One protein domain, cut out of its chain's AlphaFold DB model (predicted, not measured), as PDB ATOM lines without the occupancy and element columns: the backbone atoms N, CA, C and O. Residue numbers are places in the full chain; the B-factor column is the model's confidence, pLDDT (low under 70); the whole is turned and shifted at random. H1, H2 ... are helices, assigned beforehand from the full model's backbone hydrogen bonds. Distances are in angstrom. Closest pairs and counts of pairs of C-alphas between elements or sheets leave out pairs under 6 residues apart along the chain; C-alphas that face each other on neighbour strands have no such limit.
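What this domain is: This is residues 2 to 69 of the 264 residues of an uncharacterized protein of Clostridium perfringens (UniProt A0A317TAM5). Little regular structure: two long loop stretches, residues 10 to 24 and 29 to 56, join three separate helices, with H1 and H3 towards one end of the longest axis and the tiny H2 towards the other. Part of the second loop runs through the middle, where residues 35 to 36 make a short parallel pairing with residues 49 to 50. The printed part has 68 residues with three named helices, H1, H2, H3, and no named strand; its class is all helix, with 25 residues in named elements. It is compact, with a radius of gyration of the C-alphas of 11.5 A, and spans 28 by 21 by 21 A.

Where its parts are: H1, residues 2 to 9, begins at C-alpha 2 (1.340, 14.806, 64.180) and is 10.8 A long. H2 is residues 25 to 28. H3, residues 57 to 69, is 17.1 A long and ends at C-alpha 69 (5.628, -0.970, 77.028).

How they stand to each other: H1, H2 and H3 are apart from one another. Every O i to N i+4 pair is within hydrogen-bond range in H3, and 3 of 4 in H1; H2 is too short for such a pair.

The domain as a whole: The C-alphas of Glu 26 and Glu 57, the two farthest apart, are 31.4 A apart. The printed part has no cut, and both links are long. Mean pLDDT of the printed part is 81.7; residues 68 to 69 are under 70.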
ATOM      1  N   ILE A   2       0.777  15.972  63.464       80.94
ATOM      2  CA  ILE A   2       1.340  14.806  64.180       80.94
ATOM      3  C   ILE A   2       0.310  13.747  64.535       80.94
ATOM      4  O   ILE A   2       0.593  12.571  64.376       80.94
ATOM      5  N   ALA A   3      -0.895  14.149  64.948       81.25
ATOM      6  CA  ALA A   3      -1.968  13.198  65.225       81.25
ATOM      7  C   ALA A   3      -2.236  12.282  64.012       81.25
ATOM      8  O   ALA A   3      -2.308  11.073  64.167       81.25
ATOM      9  N   ALA A   4      -2.239  12.840  62.794       76.94
ATOM     10  CA  ALA A   4      -2.373  12.060  61.565       76.94
ATOM     11  C   ALA A   4      -1.182  11.110  61.342       76.94
ATOM     12  O   ALA A   4      -1.398   9.934  61.091       76.94
ATOM     13  N   SER A   5       0.059  11.587  61.507       79.25
ATOM     14  CA  SER A   5       1.265  10.749  61.380       79.25
ATOM     15  C   SER A   5       1.342   9.625  62.420       79.25
ATOM     16  O   SER A   5       1.960   8.595  62.166       79.25
ATOM     17  N   ILE A   6       0.743   9.819  63.597       83.06
ATOM     18  CA  ILE A   6       0.637   8.783  64.626       83.06
ATOM     19  C   ILE A   6      -0.456   7.789  64.239       83.06
ATOM     20  O   ILE A   6      -0.181   6.599  64.244       83.06
ATOM     21  N   SER A   7      -1.649   8.242  63.847       80.25
ATOM     22  CA  SER A   7      -2.735   7.342  63.427       80.25
ATOM     23  C   SER A   7      -2.437   6.556  62.149       80.25
ATOM     24  O   SER A   7      -3.012   5.494  61.949       80.25
ATOM     25  N   GLU A   8      -1.556   7.057  61.282       76.00
ATOM     26  CA  GLU A   8      -1.115   6.342  60.078       76.00
ATOM     27  C   GLU A   8      -0.203   5.152  60.410       76.00
ATOM     28  O   GLU A   8      -0.260   4.130  59.733       76.00
ATOM     29  N   ARG A   9       0.615   5.264  61.467       71.56
ATOM     30  CA  ARG A   9       1.618   4.248  61.837       71.56
ATOM     31  C   ARG A   9       1.253   3.428  63.077       71.56
ATOM     32  O   ARG A   9       1.805   2.354  63.284       71.56
ATOM     33  N   PHE A  10       0.333   3.912  63.904       74.88
ATOM     34  CA  PHE A  10      -0.107   3.265  65.134       74.88
ATOM     35  C   PHE A  10      -1.630   3.197  65.180       74.88
ATOM     36  O   PHE A  10      -2.320   4.179  64.906       74.88
ATOM     37  N   HIS A  11      -2.162   2.049  65.595       72.00
ATOM     38  CA  HIS A  11      -3.599   1.860  65.773       72.00
ATOM     39  C   HIS A  11      -4.059   2.493  67.098       72.00
ATOM     40  O   HIS A  11      -4.194   1.818  68.117       72.00
ATOM     41  N   VAL A  12      -4.226   3.815  67.091       79.31
ATOM     42  CA  VAL A  12      -4.651   4.618  68.247       79.31
ATOM     43  C   VAL A  12      -5.921   5.398  67.926       79.31
ATOM     44  O   VAL A  12      -6.105   5.852  66.796       79.31
ATOM     45  N   ASP A  13      -6.768   5.595  68.934       80.88
ATOM     46  CA  ASP A  13      -7.914   6.499  68.843       80.88
ATOM     47  C   ASP A  13      -7.512   7.906  69.310       80.88
ATOM     48  O   ASP A  13      -6.926   8.078  70.384       80.88
ATOM     49  N   ILE A  14      -7.789   8.927  68.494       87.19
ATOM     50  CA  ILE A  14      -7.466  10.314  68.839       87.19
ATOM     51  C   ILE A  14      -8.664  10.919  69.563       87.19
ATOM     52  O   ILE A  14      -9.585  11.439  68.937       87.19
ATOM     53  N   VAL A  15      -8.588  10.932  70.893       84.88
ATOM     54  CA  VAL A  15      -9.616  11.534  71.761       84.88
ATOM     55  C   VAL A  15      -9.750  13.046  71.522       84.88
ATOM     56  O   VAL A  15     -10.848  13.597  71.558       84.88
ATOM     57  N   GLY A  16      -8.649  13.740  71.213       86.38
ATOM     58  CA  GLY A  16      -8.691  15.159  70.868       86.38
ATOM     59  C   GLY A  16      -7.322  15.775  70.589       86.38
ATOM     60  O   GLY A  16      -6.277  15.181  70.847       86.38
ATOM     61  N   THR A  17      -7.323  16.998  70.051       88.06
ATOM     62  CA  THR A  17      -6.100  17.793  69.857       88.06
ATOM     63  C   THR A  17      -6.272  19.172  70.475       88.06
ATOM     64  O   THR A  17      -7.250  19.869  70.212       88.06
ATOM     65  N   TYR A  18      -5.311  19.568  71.310       88.06
ATOM     66  CA  TYR A  18      -5.410  20.772  72.131       88.06
ATOM     67  C   TYR A  18      -4.128  21.599  72.038       88.06
ATOM     68  O   TYR A  18      -3.027  21.068  71.900       88.06
ATOM     69  N   ALA A  19      -4.259  22.922  72.144       85.75
ATOM     70  CA  ALA A  19      -3.109  23.782  72.405       85.75
ATOM     71  C   ALA A  19      -2.622  23.545  73.844       85.75
ATOM     72  O   ALA A  19      -3.454  23.438  74.741       85.75
ATOM     73  N   SER A  20      -1.308  23.542  74.090       84.06
ATOM     74  CA  SER A  20      -0.727  23.224  75.412       84.06
ATOM     75  C   SER A  20      -1.328  24.026  76.573       84.06
ATOM     76  O   SER A  20      -1.567  23.486  77.644       84.06
ATOM     77  N   ARG A  21      -1.646  25.305  76.341       81.44
ATOM     78  CA  ARG A  21      -2.289  26.202  77.321       81.44
ATOM     79  C   ARG A  21      -3.727  25.825  77.707       81.44
ATOM     80  O   ARG A  21      -4.226  26.331  78.703       81.44
ATOM     81  N   ASN A  22      -4.387  24.985  76.916       84.25
ATOM     82  CA  ASN A  22      -5.773  24.564  77.118       84.25
ATOM     83  C   ASN A  22      -5.868  23.134  77.676       84.25
ATOM     84  O   ASN A  22      -6.970  22.611  77.807       84.25
ATOM     85  N   VAL A  23      -4.735  22.490  77.973       83.38
ATOM     86  CA  VAL A  23      -4.708  21.138  78.535       83.38
ATOM     87  C   VAL A  23      -5.044  21.210  80.026       83.38
ATOM     88  O   VAL A  23      -4.271  21.745  80.826       83.38
ATOM     89  N   THR A  24      -6.208  20.678  80.398       82.31
ATOM     90  CA  THR A  24      -6.673  20.549  81.788       82.31
ATOM     91  C   THR A  24      -6.565  19.098  82.258       82.31
ATOM     92  O   THR A  24      -6.510  18.175  81.449       82.31
ATOM     93  N   ARG A  25      -6.569  18.870  83.579       81.31
ATOM     94  CA  ARG A  25      -6.554  17.504  84.140       81.31
ATOM     95  C   ARG A  25      -7.776  16.672  83.750       81.31
ATOM     96  O   ARG A  25      -7.661  15.460  83.653       81.31
ATOM     97  N   GLU A  26      -8.918  17.312  83.522       80.50
ATOM     98  CA  GLU A  26     -10.140  16.634  83.078       80.50
ATOM     99  C   GLU A  26      -9.934  15.972  81.711       80.50
ATOM    100  O   GLU A  26     -10.201  14.785  81.580       80.50
ATOM    101  N   ILE A  27      -9.338  16.691  80.754       80.62
ATOM    102  CA  ILE A  27      -9.031  16.176  79.408       80.62
ATOM    103  C   ILE A  27      -8.030  15.016  79.469       80.62
ATOM    104  O   ILE A  27      -8.151  14.040  78.737       80.62
ATOM    105  N   ILE A  28      -7.030  15.104  80.348       82.56
ATOM    106  CA  ILE A  28      -5.998  14.064  80.475       82.56
ATOM    107  C   ILE A  28      -6.597  12.762  81.004       82.56
ATOM    108  O   ILE A  28      -6.226  11.690  80.541       82.56
ATOM    109  N   ASN A  29      -7.545  12.850  81.939       82.44
ATOM    110  CA  ASN A  29      -8.194  11.675  82.518       82.44
ATOM    111  C   ASN A  29      -9.085  10.914  81.518       82.44
ATOM    112  O   ASN A  29      -9.495   9.795  81.818       82.44
ATOM    113  N   GLU A  30      -9.392  11.497  80.357       83.38
ATOM    114  CA  GLU A  30     -10.162  10.853  79.285       83.38
ATOM    115  C   GLU A  30      -9.286  10.049  78.309       83.38
ATOM    116  O   GLU A  30      -9.811   9.445  77.376       83.38
ATOM    117  N   CYS A  31      -7.961  10.022  78.497       83.06
ATOM    118  CA  CYS A  31      -7.037   9.349  77.584       83.06
ATOM    119  C   CYS A  31      -5.953   8.542  78.313       83.06
ATOM    120  O   CYS A  31      -5.556   8.862  79.432       83.06
ATOM    121  N   ASP A  32      -5.436   7.504  77.651       83.69
ATOM    122  CA  ASP A  32      -4.369   6.657  78.203       83.69
ATOM    123  C   ASP A  32      -2.980   7.304  78.105       83.69
ATOM    124  O   ASP A  32      -2.108   7.076  78.948       83.69
ATOM    125  N   TYR A  33      -2.761   8.109  77.061       87.19
ATOM    126  CA  TYR A  33      -1.484   8.756  76.778       87.19
ATOM    127  C   TYR A  33      -1.687  10.176  76.255       87.19
ATOM    128  O   TYR A  33      -2.447  10.412  75.318       87.19
ATOM    129  N   VAL A  34      -0.907  11.110  76.797       89.75
ATOM    130  CA  VAL A  34      -0.774  12.468  76.265       89.75
ATOM    131  C   VAL A  34       0.506  12.535  75.439       89.75
ATOM    132  O   VAL A  34       1.577  12.192  75.934       89.75
ATOM    133  N   ILE A  35       0.422  12.991  74.190       91.06
ATOM    134  CA  ILE A  35       1.583  13.173  73.307       91.06
ATOM    135  C   ILE A  35       1.716  14.659  72.992       91.06
ATOM    136  O   ILE A  35       0.746  15.304  72.597       91.06
ATOM    137  N   SER A  36       2.916  15.211  73.164       90.50
ATOM    138  CA  SER A  36       3.154  16.644  72.981       90.50
ATOM    139  C   SER A  36       4.441  16.919  72.224       90.50
ATOM    140  O   SER A  36       5.440  16.225  72.382       90.50
ATOM    141  N   THR A  37       4.446  17.991  71.440       89.25
ATOM    142  CA  THR A  37       5.651  18.491  70.761       89.25
ATOM    143  C   THR A  37       6.472  19.473  71.568       89.25
ATOM    144  O   THR A  37       7.548  19.897  71.152       89.25
ATOM    145  N   ILE A  38       5.906  19.931  72.676       88.56
ATOM    146  CA  ILE A  38       6.438  20.996  73.515       88.56
ATOM    147  C   ILE A  38       6.186  20.653  74.975       88.56
ATOM    148  O   ILE A  38       5.356  19.798  75.288       88.56
ATOM    149  N   ASP A  39       6.878  21.344  75.869       87.94
ATOM    150  CA  ASP A  39       6.644  21.166  77.294       87.94
ATOM    151  C   ASP A  39       5.273  21.713  77.700       87.94
ATOM    152  O   ASP A  39       4.870  22.809  77.293       87.94
ATOM    153  N   ILE A  40       4.543  20.937  78.502       85.94
ATOM    154  CA  ILE A  40       3.249  21.331  79.057       85.94
ATOM    155  C   ILE A  40       3.490  21.783  80.495       85.94
ATOM    156  O   ILE A  40       3.745  20.968  81.368       85.94
ATOM    157  N   GLN A  41       3.404  23.089  80.751       80.56
ATOM    158  CA  GLN A  41       3.737  23.675  82.060       80.56
ATOM    159  C   GLN A  41       2.887  23.142  83.224       80.56
ATOM    160  O   GLN A  41       3.320  23.195  84.371       80.56
ATOM    161  N   SER A  42       1.674  22.659  82.945       79.69
ATOM    162  CA  SER A  42       0.760  22.090  83.940       79.69
ATOM    163  C   SER A  42       1.030  20.614  84.260       79.69
ATOM    164  O   SER A  42       0.338  20.071  85.122       79.69
ATOM    165  N   LEU A  43       2.006  19.977  83.595       81.81
ATOM    166  CA  LEU A  43       2.317  18.553  83.716       81.81
ATOM    167  C   LEU A  43       3.804  18.294  83.948       81.81
ATOM    168  O   LEU A  43       4.678  19.003  83.454       81.81
ATOM    169  N   SER A  44       4.074  17.220  84.677       82.31
ATOM    170  CA  SER A  44       5.411  16.669  84.883       82.31
ATOM    171  C   SER A  44       5.874  15.930  83.622       82.31
ATOM    172  O   SER A  44       5.054  15.424  82.859       82.31
ATOM    173  N   GLU A  45       7.187  15.821  83.404       75.94
ATOM    174  CA  GLU A  45       7.754  15.175  82.202       75.94
ATOM    175  C   GLU A  45       7.349  13.699  82.029       75.94
ATOM    176  O   GLU A  45       7.342  13.195  80.910       75.94
ATOM    177  N   ASP A  46       6.965  13.019  83.111       79.31
ATOM    178  CA  ASP A  46       6.503  11.627  83.084       79.31
ATOM    179  C   ASP A  46       5.005  11.476  82.750       79.31
ATOM    180  O   ASP A  46       4.531  10.361  82.520       79.31
ATOM    181  N   GLU A  47       4.243  12.575  82.732       83.44
ATOM    182  CA  GLU A  47       2.791  12.574  82.488       83.44
ATOM    183  C   GLU A  47       2.440  12.684  80.993       83.44
ATOM    184  O   GLU A  47       1.278  12.534  80.616       83.44
ATOM    185  N   TYR A  48       3.426  12.932  80.124       88.56
ATOM    186  CA  TYR A  48       3.222  13.006  78.680       88.56
ATOM    187  C   TYR A  48       4.464  12.574  77.895       88.56
ATOM    188  O   TYR A  48       5.605  12.682  78.336       88.56
ATOM    189  N   ILE A  49       4.252  12.107  76.669       90.19
ATOM    190  CA  ILE A  49       5.316  11.684  75.767       90.19
ATOM    191  C   ILE A  49       5.703  12.877  74.894       90.19
ATOM    192  O   ILE A  49       4.991  13.245  73.957       90.19
ATOM    193  N   LYS A  50       6.853  13.483  75.196       89.62
ATOM    194  CA  LYS A  50       7.431  14.532  74.348       89.62
ATOM    195  C   LYS A  50       8.046  13.942  73.076       89.62
ATOM    196  O   LYS A  50       8.912  13.070  73.190       89.62
ATOM    197  N   VAL A  51       7.636  14.445  71.914       91.06
ATOM    198  CA  VAL A  51       8.121  14.060  70.575       91.06
ATOM    199  C   VAL A  51       8.481  15.290  69.745       91.06
ATOM    200  O   VAL A  51       8.106  16.413  70.083       91.06
ATOM    201  N   SER A  52       9.200  15.111  68.643       88.00
ATOM    202  CA  SER A  52       9.486  16.215  67.721       88.00
ATOM    203  C   SER A  52       8.243  16.636  66.911       88.00
ATOM    204  O   SER A  52       7.392  15.799  66.604       88.00
ATOM    205  N   PRO A  53       8.134  17.916  66.487       83.38
ATOM    206  CA  PRO A  53       7.056  18.381  65.605       83.38
ATOM    207  C   PRO A  53       6.959  17.643  64.261       83.38
ATOM    208  O   PRO A  53       5.885  17.553  63.671       83.38
ATOM    209  N   ILE A  54       8.095  17.131  63.788       84.00
ATOM    210  CA  ILE A  54       8.205  16.185  62.681       84.00
ATOM    211  C   ILE A  54       8.825  14.931  63.285       84.00
ATOM    212  O   ILE A  54       9.967  14.993  63.743       84.00
ATOM    213  N   LEU A  55       8.065  13.839  63.327       82.94
ATOM    214  CA  LEU A  55       8.493  12.595  63.963       82.94
ATOM    215  C   LEU A  55       9.723  12.028  63.247       82.94
ATOM    216  O   LEU A  55       9.722  11.872  62.027       82.94
ATOM    217  N   ASN A  56      10.766  11.730  64.018       83.50
ATOM    218  CA  ASN A  56      11.947  11.015  63.541       83.50
ATOM    219  C   ASN A  56      11.997   9.592  64.124       83.50
ATOM    220  O   ASN A  56      11.219   9.252  65.010       83.50
ATOM    221  N   GLU A  57      12.934   8.763  63.657       78.31
ATOM    222  CA  GLU A  57      13.068   7.366  64.112       78.31
ATOM    223  C   GLU A  57      13.180   7.228  65.639       78.31
ATOM    224  O   GLU A  57      12.556   6.348  66.222       78.31
ATOM    225  N   LYS A  58      13.861   8.152  66.332       81.06
ATOM    226  CA  LYS A  58      13.943   8.118  67.805       81.06
ATOM    227  C   LYS A  58      12.605   8.431  68.473       81.06
ATOM    228  O   LYS A  58      12.317   7.899  69.544       81.06
ATOM    229  N   ASP A  59      11.800   9.309  67.873       83.38
ATOM    230  CA  ASP A  59      10.439   9.569  68.344       83.38
ATOM    231  C   ASP A  59       9.557   8.331  68.147       83.38
ATOM    232  O   ASP A  59       8.781   8.003  69.040       83.38
ATOM    233  N   TYR A  60       9.716   7.609  67.032       81.12
ATOM    234  CA  TYR A  60       8.998   6.361  66.776       81.12
ATOM    235  C   TYR A  60       9.399   5.246  67.744       81.12
ATOM    236  O   TYR A  60       8.514   4.661  68.359       81.12
ATOM    237  N   GLU A  61      10.693   5.020  67.979       78.19
ATOM    238  CA  GLU A  61      11.180   4.059  68.984       78.19
ATOM    239  C   GLU A  61      10.648   4.385  70.389       78.19
ATOM    240  O   GLU A  61      10.266   3.505  71.166       78.19
ATOM    241  N   LYS A  62      10.598   5.679  70.735       81.88
ATOM    242  CA  LYS A  62      10.032   6.143  72.003       81.88
ATOM    243  C   LYS A  62       8.530   5.871  72.056       81.88
ATOM    244  O   LYS A  62       8.061   5.314  73.046       81.88
ATOM    245  N   LEU A  63       7.778   6.233  71.020       83.00
ATOM    246  CA  LEU A  63       6.338   5.986  70.946       83.00
ATOM    247  C   LEU A  63       6.028   4.490  71.004       83.00
ATOM    248  O   LEU A  63       5.195   4.100  71.814       83.00
ATOM    249  N   GLU A  64       6.752   3.644  70.272       75.94
ATOM    250  CA  GLU A  64       6.653   2.187  70.388       75.94
ATOM    251  C   GLU A  64       6.887   1.732  71.822       75.94
ATOM    252  O   GLU A  64       6.075   1.004  72.386       75.94
ATOM    253  N   LYS A  65       7.959   2.195  72.466       72.44
ATOM    254  CA  LYS A  65       8.255   1.804  73.844       72.44
ATOM    255  C   LYS A  65       7.152   2.210  74.819       72.44
ATOM    256  O   LYS A  65       6.888   1.459  75.747       72.44
ATOM    257  N   TYR A  66       6.524   3.370  74.662       74.00
ATOM    258  CA  TYR A  66       5.470   3.809  75.580       74.00
ATOM    259  C   TYR A  66       4.122   3.154  75.263       74.00
ATOM    260  O   TYR A  66       3.506   2.590  76.165       74.00
ATOM    261  N   LEU A  67       3.714   3.152  73.994       72.19
ATOM    262  CA  LEU A  67       2.444   2.587  73.538       72.19
ATOM    263  C   LEU A  67       2.429   1.050  73.636       72.19
ATOM    264  O   LEU A  67       1.377   0.464  73.869       72.19
ATOM    265  N   LEU A  68       3.587   0.382  73.547       61.28
ATOM    266  CA  LEU A  68       3.711  -1.078  73.691       61.28
ATOM    267  C   LEU A  68       4.216  -1.528  75.075       61.28
ATOM    268  O   LEU A  68       4.254  -2.740  75.334       61.28
ATOM    269  N   GLY A  69       4.694  -0.623  75.941       49.94
ATOM    270  CA  GLY A  69       5.628  -0.970  77.028       49.94
ATOM    271  C   GLY A  69       5.151  -0.889  78.474       49.94
ATOM    272  O   GLY A  69       5.957  -1.201  79.351       49.94
TER     273      GLY A  69